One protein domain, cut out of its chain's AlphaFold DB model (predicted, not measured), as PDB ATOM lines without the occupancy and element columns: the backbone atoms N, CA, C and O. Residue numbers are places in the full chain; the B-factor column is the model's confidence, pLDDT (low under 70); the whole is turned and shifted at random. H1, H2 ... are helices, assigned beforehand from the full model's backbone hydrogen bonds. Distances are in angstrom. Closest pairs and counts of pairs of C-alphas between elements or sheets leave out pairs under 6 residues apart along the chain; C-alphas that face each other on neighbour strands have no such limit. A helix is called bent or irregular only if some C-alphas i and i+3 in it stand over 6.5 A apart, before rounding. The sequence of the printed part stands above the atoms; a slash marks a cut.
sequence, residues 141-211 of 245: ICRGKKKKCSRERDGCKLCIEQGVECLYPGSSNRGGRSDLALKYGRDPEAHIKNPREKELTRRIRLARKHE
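This is residues 141 to 211 of the 245 residues of the protein "Zn(2)-C6 fungal-type domain-containing protein" of Peniophora sp. CONT (UniProt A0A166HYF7). This is a long, winding, extended chain with no packed core: a loose head of looped chain with the short helices H1 and H2 makes one end, and the one long helix, H5, makes the other. Between them a loop and the small helices H3 and H4 form a thin connecting stretch, and residues 199 to 211 stick out at the H5 end. The printed part has 71 residues with five named helices, in the order H1, H2, H3, H4, H5, and no named strand; the class is all helix, though under half of the residues, 34 of 71, are in named elements. The whole is extended, with a radius of gyration of the C-alphas of 18.3 A, and a rod in outline, spanning 57 by 23 by 19 A.

H5, residues 195 to 209, touches no helix. It is apart from H4, residues 188 to 191, although a tight link of 3 residues joins them. H4 is close to but not clearly touching H3, residues 178 to 183; their closest C-alphas, those of Ala 181 and Pro 188, are 6.6 A apart. H3 and H5 are apart. H3 is also apart from H2, residues 157 to 161. H2 is close to but not clearly touching H1, residues 141 to 144, with the C-alphas of Ile 141 and Cys 159 closest at 7.7 A. H1 and H5 are apart. In H2, H3 and H5 every O i to N i+4 pair is within hydrogen-bond range; H1 and H4 are too short for such a pair, and their single O i to N i+3 pair is within range in H1 but not in H4.

H5 is 21.3 A long, from C-alpha 195 at (50.046, 7.714, 20.038) to C-alpha 209 at (32.500, 5.854, 8.018). H4 measures 6.1 A from C-alpha 188 to C-alpha 191 and is neither bent nor irregular, but only just. H3 measures 9.2 A, H2 6.0 A and H1 5.1 A from first to last C-alpha. H1 begins with C-alpha 141 at (44.186, 11.077, 49.393).

The two C-alphas farthest apart, those of Glu 161 and His 210, are 57.1 A from each other. The printed part has no cut. The links H1 to H2, 12 residues, and H2 to H3, 16 residues, are long; H3 to H4 is tight. Residues 170 to 176 stand free. The mean pLDDT of the printed part is 79.1, and the model's confidence is low, under 70, at residues 171 to 193 and residue 211.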
ATOM      1  N   ILE A 141      44.573   9.855  48.679       96.00
ATOM      2  CA  ILE A 141      44.186  11.077  49.393       96.00
ATOM      3  C   ILE A 141      45.417  11.804  49.943       96.00
ATOM      4  O   ILE A 141      45.619  12.984  49.646       96.00
ATOM      5  N   CYS A 142      46.282  11.115  50.696       96.62
ATOM      6  CA  CYS A 142      47.513  11.713  51.226       96.62
ATOM      7  C   CYS A 142      48.444  12.185  50.104       96.62
ATOM      8  O   CYS A 142      49.051  13.250  50.222       96.62
ATOM      9  N   ARG A 143      48.514  11.438  48.992       94.88
ATOM     10  CA  ARG A 143      49.289  11.819  47.805       94.88
ATOM     11  C   ARG A 143      48.746  13.095  47.159       94.88
ATOM     12  O   ARG A 143      49.538  13.974  46.832       94.88
ATOM     13  N   GLY A 144      47.424  13.223  47.023       93.94
ATOM     14  CA  GLY A 144      46.773  14.437  46.517       93.94
ATOM     15  C   GLY A 144      46.976  15.647  47.433       93.94
ATOM     16  O   GLY A 144      47.288  16.735  46.958       93.94
ATOM     17  N   LYS A 145      46.895  15.442  48.755       95.31
ATOM     18  CA  LYS A 145      47.115  16.483  49.776       95.31
ATOM     19  C   LYS A 145      48.600  16.771  50.061       95.31
ATOM     20  O   LYS A 145      48.892  17.659  50.858       95.31
ATOM     21  N   LYS A 146      49.537  16.027  49.453       94.50
ATOM     22  CA  LYS A 146      50.988  16.070  49.732       94.50
ATOM     23  C   LYS A 146      51.322  15.968  51.235       94.50
ATOM     24  O   LYS A 146      52.225  16.640  51.726       94.50
ATOM     25  N   LYS A 147      50.583  15.137  51.979       96.12
ATOM     26  CA  LYS A 147      50.799  14.873  53.416       96.12
ATOM     27  C   LYS A 147      51.428  13.492  53.626       96.12
ATOM     28  O   LYS A 147      51.268  12.602  52.790       96.12
ATOM     29  N   LYS A 148      52.128  13.306  54.752       95.00
ATOM     30  CA  LYS A 148      52.707  12.009  55.140       95.00
ATOM     31  C   LYS A 148      51.579  10.997  55.383       95.00
ATOM     32  O   LYS A 148      50.621  11.297  56.086       95.00
ATOM     33  N   CYS A 149      51.687   9.819  54.775       96.12
ATOM     34  CA  CYS A 149      50.733   8.719  54.925       96.12
ATOM     35  C   CYS A 149      51.258   7.739  55.986       96.12
ATOM     36  O   CYS A 149      52.437   7.392  55.922       96.12
ATOM     37  N   SER A 150      50.417   7.302  56.935       94.81
ATOM     38  CA  SER A 150      50.836   6.339  57.973       94.81
ATOM     39  C   SER A 150      50.953   4.899  57.468       94.81
ATOM     40  O   SER A 150      51.710   4.132  58.044       94.81
ATOM     41  N   ARG A 151      50.303   4.562  56.340       92.44
ATOM     42  CA  ARG A 151      50.397   3.249  55.670       92.44
ATOM     43  C   ARG A 151      49.929   2.050  56.511       92.44
ATOM     44  O   ARG A 151      50.381   0.936  56.285       92.44
ATOM     45  N   GLU A 152      49.014   2.270  57.447       91.69
ATOM     46  CA  GLU A 152      48.377   1.191  58.214       91.69
ATOM     47  C   GLU A 152      47.472   0.319  57.326       91.69
ATOM     48  O   GLU A 152      46.903   0.804  56.338       91.69
ATOM     49  N   ARG A 153      47.372  -0.975  57.680       85.38
ATOM     50  CA  ARG A 153      46.694  -2.029  56.900       85.38
ATOM     51  C   ARG A 153      45.208  -1.735  56.690       85.38
ATOM     52  O   ARG A 153      44.719  -1.917  55.579       85.38
ATOM     53  N   ASP A 154      44.541  -1.212  57.715       90.94
ATOM     54  CA  ASP A 154      43.102  -0.909  57.690       90.94
ATOM     55  C   ASP A 154      42.789   0.480  57.104       90.94
ATOM     56  O   ASP A 154      41.635   0.844  56.888       90.94
ATOM     57  N   GLY A 155      43.825   1.266  56.797       93.81
ATOM     58  CA  GLY A 155      43.721   2.641  56.314       93.81
ATOM     59  C   GLY A 155      44.650   3.570  57.086       93.81
ATOM     60  O   GLY A 155      44.993   3.307  58.228       93.81
ATOM     61  N   CYS A 156      45.107   4.666  56.475       96.25
ATOM     62  CA  CYS A 156      45.972   5.599  57.197       96.25
ATOM     63  C   CYS A 156      45.180   6.435  58.220       96.25
ATOM     64  O   CYS A 156      44.028   6.787  57.960       96.25
ATOM     65  N   LYS A 157      45.833   6.849  59.320       96.75
ATOM     66  CA  LYS A 157      45.225   7.646  60.412       96.75
ATOM     67  C   LYS A 157      44.406   8.828  59.900       96.75
ATOM     68  O   LYS A 157      43.255   9.008  60.261       96.75
ATOM     69  N   LEU A 158      44.978   9.562  58.947       97.00
ATOM     70  CA  LEU A 158      44.377  10.748  58.335       97.00
ATOM     71  C   LEU A 158      43.060  10.458  57.593       97.00
ATOM     72  O   LEU A 158      42.193  11.327  57.535       97.00
ATOM     73  N   CYS A 159      42.925   9.278  56.985       97.06
ATOM     74  CA  CYS A 159      41.693   8.870  56.312       97.06
ATOM     75  C   CYS A 159      40.662   8.329  57.310       97.06
ATOM     76  O   CYS A 159      39.484   8.649  57.173       97.06
ATOM     77  N   ILE A 160      41.107   7.576  58.324       97.00
ATOM     78  CA  ILE A 160      40.249   7.051  59.398       97.00
ATOM     79  C   ILE A 160      39.618   8.205  60.187       97.00
ATOM     80  O   ILE A 160      38.401   8.257  60.325       97.00
ATOM     81  N   GLU A 161      40.419   9.187  60.609       97.06
ATOM     82  CA  GLU A 161      39.956  10.390  61.322       97.06
ATOM     83  C   GLU A 161      38.960  11.223  60.501       97.06
ATOM     84  O   GLU A 161      38.064  11.856  61.051       97.06
ATOM     85  N   GLN A 162      39.111  11.232  59.174       96.44
ATOM     86  CA  GLN A 162      38.212  11.950  58.266       96.44
ATOM     87  C   GLN A 162      36.964  11.141  57.892       96.44
ATOM     88  O   GLN A 162      36.096  11.681  57.207       96.44
ATOM     89  N   GLY A 163      36.876   9.868  58.289       96.00
ATOM     90  CA  GLY A 163      35.789   8.974  57.890       96.00
ATOM     91  C   GLY A 163      35.719   8.747  56.375       96.00
ATOM     92  O   GLY A 163      34.629   8.598  55.827       96.00
ATOM     93  N   VAL A 164      36.862   8.770  55.675       96.25
ATOM     94  CA  VAL A 164      36.935   8.585  54.214       96.25
ATOM     95  C   VAL A 164      37.631   7.275  53.844       96.25
ATOM     96  O   VAL A 164      38.582   6.850  54.499       96.25
ATOM     97  N   GLU A 165      37.192   6.651  52.748       94.75
ATOM     98  CA  GLU A 165      37.761   5.394  52.240       94.75
ATOM     99  C   GLU A 165      39.253   5.567  51.877       94.75
ATOM    100  O   GLU A 165      39.626   6.362  51.006       94.75
ATOM    101  N   CYS A 166      40.135   4.816  52.546       96.25
ATOM    102  CA  CYS A 166      41.575   4.894  52.319       96.25
ATOM    103  C   CYS A 166      42.022   3.951  51.194       96.25
ATOM    104  O   CYS A 166      42.367   2.797  51.429       96.25
ATOM    105  N   LEU A 167      42.094   4.463  49.966       94.38
ATOM    106  CA  LEU A 167      42.535   3.682  48.807       94.38
ATOM    107  C   LEU A 167      44.039   3.841  48.550       94.38
ATOM    108  O   LEU A 167      44.527   4.949  48.287       94.38
ATOM    109  N   TYR A 168      44.778   2.732  48.574       92.81
ATOM    110  CA  TYR A 168      46.160   2.680  48.093       92.81
ATOM    111  C   TYR A 168      46.167   2.370  46.595       92.81
ATOM    112  O   TYR A 168      45.436   1.480  46.157       92.81
ATOM    113  N   PRO A 169      46.961   3.089  45.779       88.19
ATOM    114  CA  PRO A 169      47.114   2.707  44.387       88.19
ATOM    115  C   PRO A 169      47.771   1.328  44.371       88.19
ATOM    116  O   PRO A 169      48.917   1.196  44.809       88.19
ATOM    117  N   GLY A 170      47.043   0.311  43.900       81.56
ATOM    118  CA  GLY A 170      47.614  -1.013  43.686       81.56
ATOM    119  C   GLY A 170      48.899  -0.855  42.881       81.56
ATOM    120  O   GLY A 170      48.930  -0.086  41.914       81.56
ATOM    121  N   SER A 171      49.979  -1.509  43.312       62.84
ATOM    122  CA  SER A 171      51.217  -1.576  42.543       62.84
ATOM    123  C   SER A 171      50.892  -2.304  41.249       62.84
ATOM    124  O   SER A 171      50.942  -3.528  41.176       62.84
ATOM    125  N   SER A 172      50.449  -1.557  40.239       54.25
ATOM    126  CA  SER A 172      50.108  -2.138  38.961       54.25
ATOM    127  C   SER A 172      51.411  -2.659  38.373       54.25
ATOM    128  O   SER A 172      52.212  -1.881  37.845       54.25
ATOM    129  N   ASN A 173      51.614  -3.971  38.437       49.25
ATOM    130  CA  ASN A 173      52.340  -4.665  37.389       49.25
ATOM    131  C   ASN A 173      51.693  -4.181  36.085       49.25
ATOM    132  O   ASN A 173      50.499  -4.389  35.891       49.25
ATOM    133  N   ARG A 174      52.423  -3.355  35.321       51.72
ATOM    134  CA  ARG A 174      52.053  -2.734  34.032       51.72
ATOM    135  C   ARG A 174      50.690  -3.206  33.471       51.72
ATOM    136  O   ARG A 174      50.654  -4.168  32.717       51.72
ATOM    137  N   GLY A 175      49.577  -2.545  33.813       53.59
ATOM    138  CA  GLY A 175      48.268  -2.893  33.224       53.59
ATOM    139  C   GLY A 175      47.019  -2.390  33.957       53.59
ATOM    140  O   GLY A 175      46.067  -1.973  33.312       53.59
ATOM    141  N   GLY A 176      47.027  -2.329  35.290       49.97
ATOM    142  CA  GLY A 176      45.828  -2.035  36.105       49.97
ATOM    143  C   GLY A 176      45.401  -0.561  36.216       49.97
ATOM    144  O   GLY A 176      44.992  -0.121  37.286       49.97
ATOM    145  N   ARG A 177      45.540   0.246  35.156       52.16
ATOM    146  CA  ARG A 177      45.118   1.666  35.164       52.16
ATOM    147  C   ARG A 177      43.630   1.878  34.846       52.16
ATOM    148  O   ARG A 177      43.167   3.014  34.928       52.16
ATOM    149  N   SER A 178      42.900   0.824  34.491       54.19
ATOM    150  CA  SER A 178      41.507   0.884  34.036       54.19
ATOM    151  C   SER A 178      40.479   1.011  35.166       54.19
ATOM    152  O   SER A 178      39.500   1.734  34.996       54.19
ATOM    153  N   ASP A 179      40.703   0.406  36.336       55.81
ATOM    154  CA  ASP A 179      39.634   0.308  37.348       55.81
ATOM    155  C   ASP A 179      39.343   1.614  38.087       55.81
ATOM    156  O   ASP A 179      38.190   1.929  38.386       55.81
ATOM    157  N   LEU A 180      40.360   2.442  38.332       56.69
ATOM    158  CA  LEU A 180      40.121   3.723  38.996       56.69
ATOM    159  C   LEU A 180      39.476   4.760  38.067       56.69
ATOM    160  O   LEU A 180      38.742   5.624  38.536       56.69
ATOM    161  N   ALA A 181      39.722   4.686  36.757       56.44
ATOM    162  CA  ALA A 181      39.072   5.579  35.798       56.44
ATOM    163  C   ALA A 181      37.566   5.282  35.689       56.44
ATOM    164  O   ALA A 181      36.769   6.213  35.595       56.44
ATOM    165  N   LEU A 182      37.184   4.004  35.807       57.81
ATOM    166  CA  LEU A 182      35.788   3.563  35.807       57.81
ATOM    167  C   LEU A 182      35.029   4.002  37.072       57.81
ATOM    168  O   LEU A 182      33.895   4.462  36.955       57.81
ATOM    169  N   LYS A 183      35.644   3.953  38.267       59.38
ATOM    170  CA  LYS A 183      34.965   4.337  39.530       59.38
ATOM    171  C   LYS A 183      34.685   5.848  39.643       59.38
ATOM    172  O   LYS A 183      33.721   6.234  40.293       59.38
ATOM    173  N   TYR A 184      35.494   6.708  39.013       61.34
ATOM    174  CA  TYR A 184      35.365   8.173  39.127       61.34
ATOM    175  C   TYR A 184      34.706   8.862  37.922       61.34
ATOM    176  O   TYR A 184      34.729  10.092  37.853       61.34
ATOM    177  N   GLY A 185      34.136   8.108  36.974       50.28
ATOM    178  CA  GLY A 185      33.351   8.672  35.868       50.28
ATOM    179  C   GLY A 185      34.103   9.689  35.001       50.28
ATOM    180  O   GLY A 185      33.477  10.530  34.364       50.28
ATOM    181  N   ARG A 186      35.443   9.657  34.989       56.94
ATOM    182  CA  ARG A 186      36.216  10.448  34.026       56.94
ATOM    183  C   ARG A 186      36.175   9.722  32.695       56.94
ATOM    184  O   ARG A 186      36.549   8.553  32.646       56.94
ATOM    185  N   ASP A 187      35.777  10.435  31.643       50.34
ATOM    186  CA  ASP A 187      35.755   9.915  30.278       50.34
ATOM    187  C   ASP A 187      37.062   9.169  29.961       50.34
ATOM    188  O   ASP A 187      38.143   9.778  29.992       50.34
ATOM    189  N   PRO A 188      36.998   7.860  29.654       56.09
ATOM    190  CA  PRO A 188      38.190   7.057  29.385       56.09
ATOM    191  C   PRO A 188      38.979   7.576  28.172       56.09
ATOM    192  O   PRO A 188      40.179   7.330  28.060       56.09
ATOM    193  N   GLU A 189      38.347   8.366  27.297       54.44
ATOM    194  CA  GLU A 189      38.985   8.969  26.125       54.44
ATOM    195  C   GLU A 189      40.039  10.035  26.466       54.44
ATOM    196  O   GLU A 189      40.999  10.209  25.713       54.44
ATOM    197  N   ALA A 190      39.940  10.723  27.610       58.16
ATOM    198  CA  ALA A 190      40.840  11.837  27.929       58.16
ATOM    199  C   ALA A 190      42.250  11.403  28.386       58.16
ATOM    200  O   ALA A 190      43.128  12.253  28.582       58.16
ATOM    201  N   HIS A 191      42.503  10.102  28.587       56.38
ATOM    202  CA  HIS A 191      43.772   9.614  29.145       56.38
ATOM    203  C   HIS A 191      44.585   8.667  28.260       56.38
ATOM    204  O   HIS A 191      45.644   8.190  28.681       56.38
ATOM    205  N   ILE A 192      44.176   8.482  27.005       56.41
ATOM    206  CA  ILE A 192      44.950   7.730  26.015       56.41
ATOM    207  C   ILE A 192      46.114   8.610  25.525       56.41
ATOM    208  O   ILE A 192      46.046   9.288  24.503       56.41
ATOM    209  N   LYS A 193      47.210   8.634  26.295       63.97
ATOM    210  CA  LYS A 193      48.468   9.311  25.921       63.97
ATOM    211  C   LYS A 193      49.310   8.512  24.924       63.97
ATOM    212  O   LYS A 193      50.360   8.991  24.507       63.97
ATOM    213  N   ASN A 194      48.889   7.301  24.556       72.56
ATOM    214  CA  ASN A 194      49.677   6.443  23.685       72.56
ATOM    215  C   ASN A 194      49.358   6.762  22.210       72.56
ATOM    216  O   ASN A 194      48.237   6.501  21.764       72.56
ATOM    217  N   PRO A 195      50.304   7.313  21.425       78.25
ATOM    218  CA  PRO A 195      50.046   7.714  20.038       78.25
ATOM    219  C   PRO A 195      49.575   6.539  19.166       78.25
ATOM    220  O   PRO A 195      48.743   6.717  18.277       78.25
ATOM    221  N   ARG A 196      50.030   5.318  19.479       79.25
ATOM    222  CA  ARG A 196      49.636   4.080  18.791       79.25
ATOM    223  C   ARG A 196      48.155   3.731  18.983       79.25
ATOM    224  O   ARG A 196      47.504   3.261  18.056       79.25
ATOM    225  N   GLU A 197      47.613   3.989  20.168       77.31
ATOM    226  CA  GLU A 197      46.221   3.689  20.524       77.31
ATOM    227  C   GLU A 197      45.260   4.755  19.969       77.31
ATOM    228  O   GLU A 197      44.167   4.443  19.485       77.31
ATOM    229  N   LYS A 198      45.725   6.010  19.904       82.56
ATOM    230  CA  LYS A 198      45.028   7.098  19.207       82.56
ATOM    231  C   LYS A 198      44.896   6.820  17.704       82.56
ATOM    232  O   LYS A 198      43.824   7.037  17.138       82.56
ATOM    233  N   GLU A 199      45.943   6.287  17.067       89.50
ATOM    234  CA  GLU A 199      45.890   5.915  15.646       89.50
ATOM    235  C   GLU A 199      44.980   4.707  15.390       89.50
ATOM    236  O   GLU A 199      44.211   4.716  14.429       89.50
ATOM    237  N   LEU A 200      44.986   3.697  16.270       90.75
ATOM    238  CA  LEU A 200      44.057   2.566  16.167       90.75
ATOM    239  C   LEU A 200      42.597   3.036  16.240       90.75
ATOM    240  O   LEU A 200      41.775   2.668  15.401       90.75
ATOM    241  N   THR A 201      42.295   3.919  17.192       86.69
ATOM    242  CA  THR A 201      40.958   4.508  17.346       86.69
ATOM    243  C   THR A 201      40.556   5.317  16.107       86.69
ATOM    244  O   THR A 201      39.426   5.205  15.624       86.69
ATOM    245  N   ARG A 202      41.494   6.084  15.525       90.06
ATOM    246  CA  ARG A 202      41.276   6.817  14.268       90.06
ATOM    247  C   ARG A 202      40.932   5.868  13.116       90.06
ATOM    248  O   ARG A 202      39.965   6.126  12.398       90.06
ATOM    249  N   ARG A 203      41.660   4.753  12.976       90.88
ATOM    250  CA  ARG A 203      41.404   3.728  11.948       90.88
ATOM    251  C   ARG A 203      40.030   3.077  12.103       90.88
ATOM    252  O   ARG A 203      39.301   2.994  11.119       90.88
ATOM    253  N   ILE A 204      39.631   2.702  13.320       89.88
ATOM    254  CA  ILE A 204      38.299   2.122  13.587       89.88
ATOM    255  C   ILE A 204      37.185   3.113  13.212       89.88
ATOM    256  O   ILE A 204      36.188   2.737  12.591       89.88
ATOM    257  N   ARG A 205      37.353   4.400  13.541       89.94
ATOM    258  CA  ARG A 205      36.362   5.439  13.221       89.94
ATOM    259  C   ARG A 205      36.230   5.677  11.714       89.94
ATOM    260  O   ARG A 205      35.121   5.912  11.240       89.94
ATOM    261  N   LEU A 206      37.334   5.608  10.970       90.31
ATOM    262  CA  LEU A 206      37.318   5.691   9.508       90.31
ATOM    263  C   LEU A 206      36.672   4.453   8.880       90.31
ATOM    264  O   LEU A 206      35.824   4.606   8.008       90.31
ATOM    265  N   ALA A 207      36.979   3.254   9.380       85.19
ATOM    266  CA  ALA A 207      36.352   2.019   8.911       85.19
ATOM    267  C   ALA A 207      34.820   2.061   9.055       85.19
ATOM    268  O   ALA A 207      34.110   1.714   8.121       85.19
ATOM    269  N   ARG A 208      34.297   2.599  10.169       84.25
ATOM    270  CA  ARG A 208      32.845   2.800  10.358       84.25
ATOM    271  C   ARG A 208      32.230   3.844   9.423       84.25
ATOM    272  O   ARG A 208      31.056   3.735   9.095       84.25
ATOM    273  N   LYS A 209      32.982   4.869   9.006       86.00
ATOM    274  CA  LYS A 209      32.500   5.854   8.018       86.00
ATOM    275  C   LYS A 209      32.430   5.269   6.612       86.00
ATOM    276  O   LYS A 209      31.553   5.651   5.848       86.00
ATOM    277  N   HIS A 210      33.363   4.379   6.292       79.50
ATOM    278  CA  HIS A 210      33.436   3.714   4.997       79.50
ATOM    279  C   HIS A 210      32.656   2.405   4.944       79.50
ATOM    280  O   HIS A 210      32.679   1.753   3.905       79.50
ATOM    281  N   GLU A 211      31.948   2.025   6.013       67.69
ATOM    282  CA  GLU A 211      31.064   0.874   5.940       67.69
ATOM    283  C   GLU A 211      29.969   1.183   4.902       67.69
ATOM    284  O   GLU A 211      29.191   2.131   5.085       67.69
TER     285      GLU A 211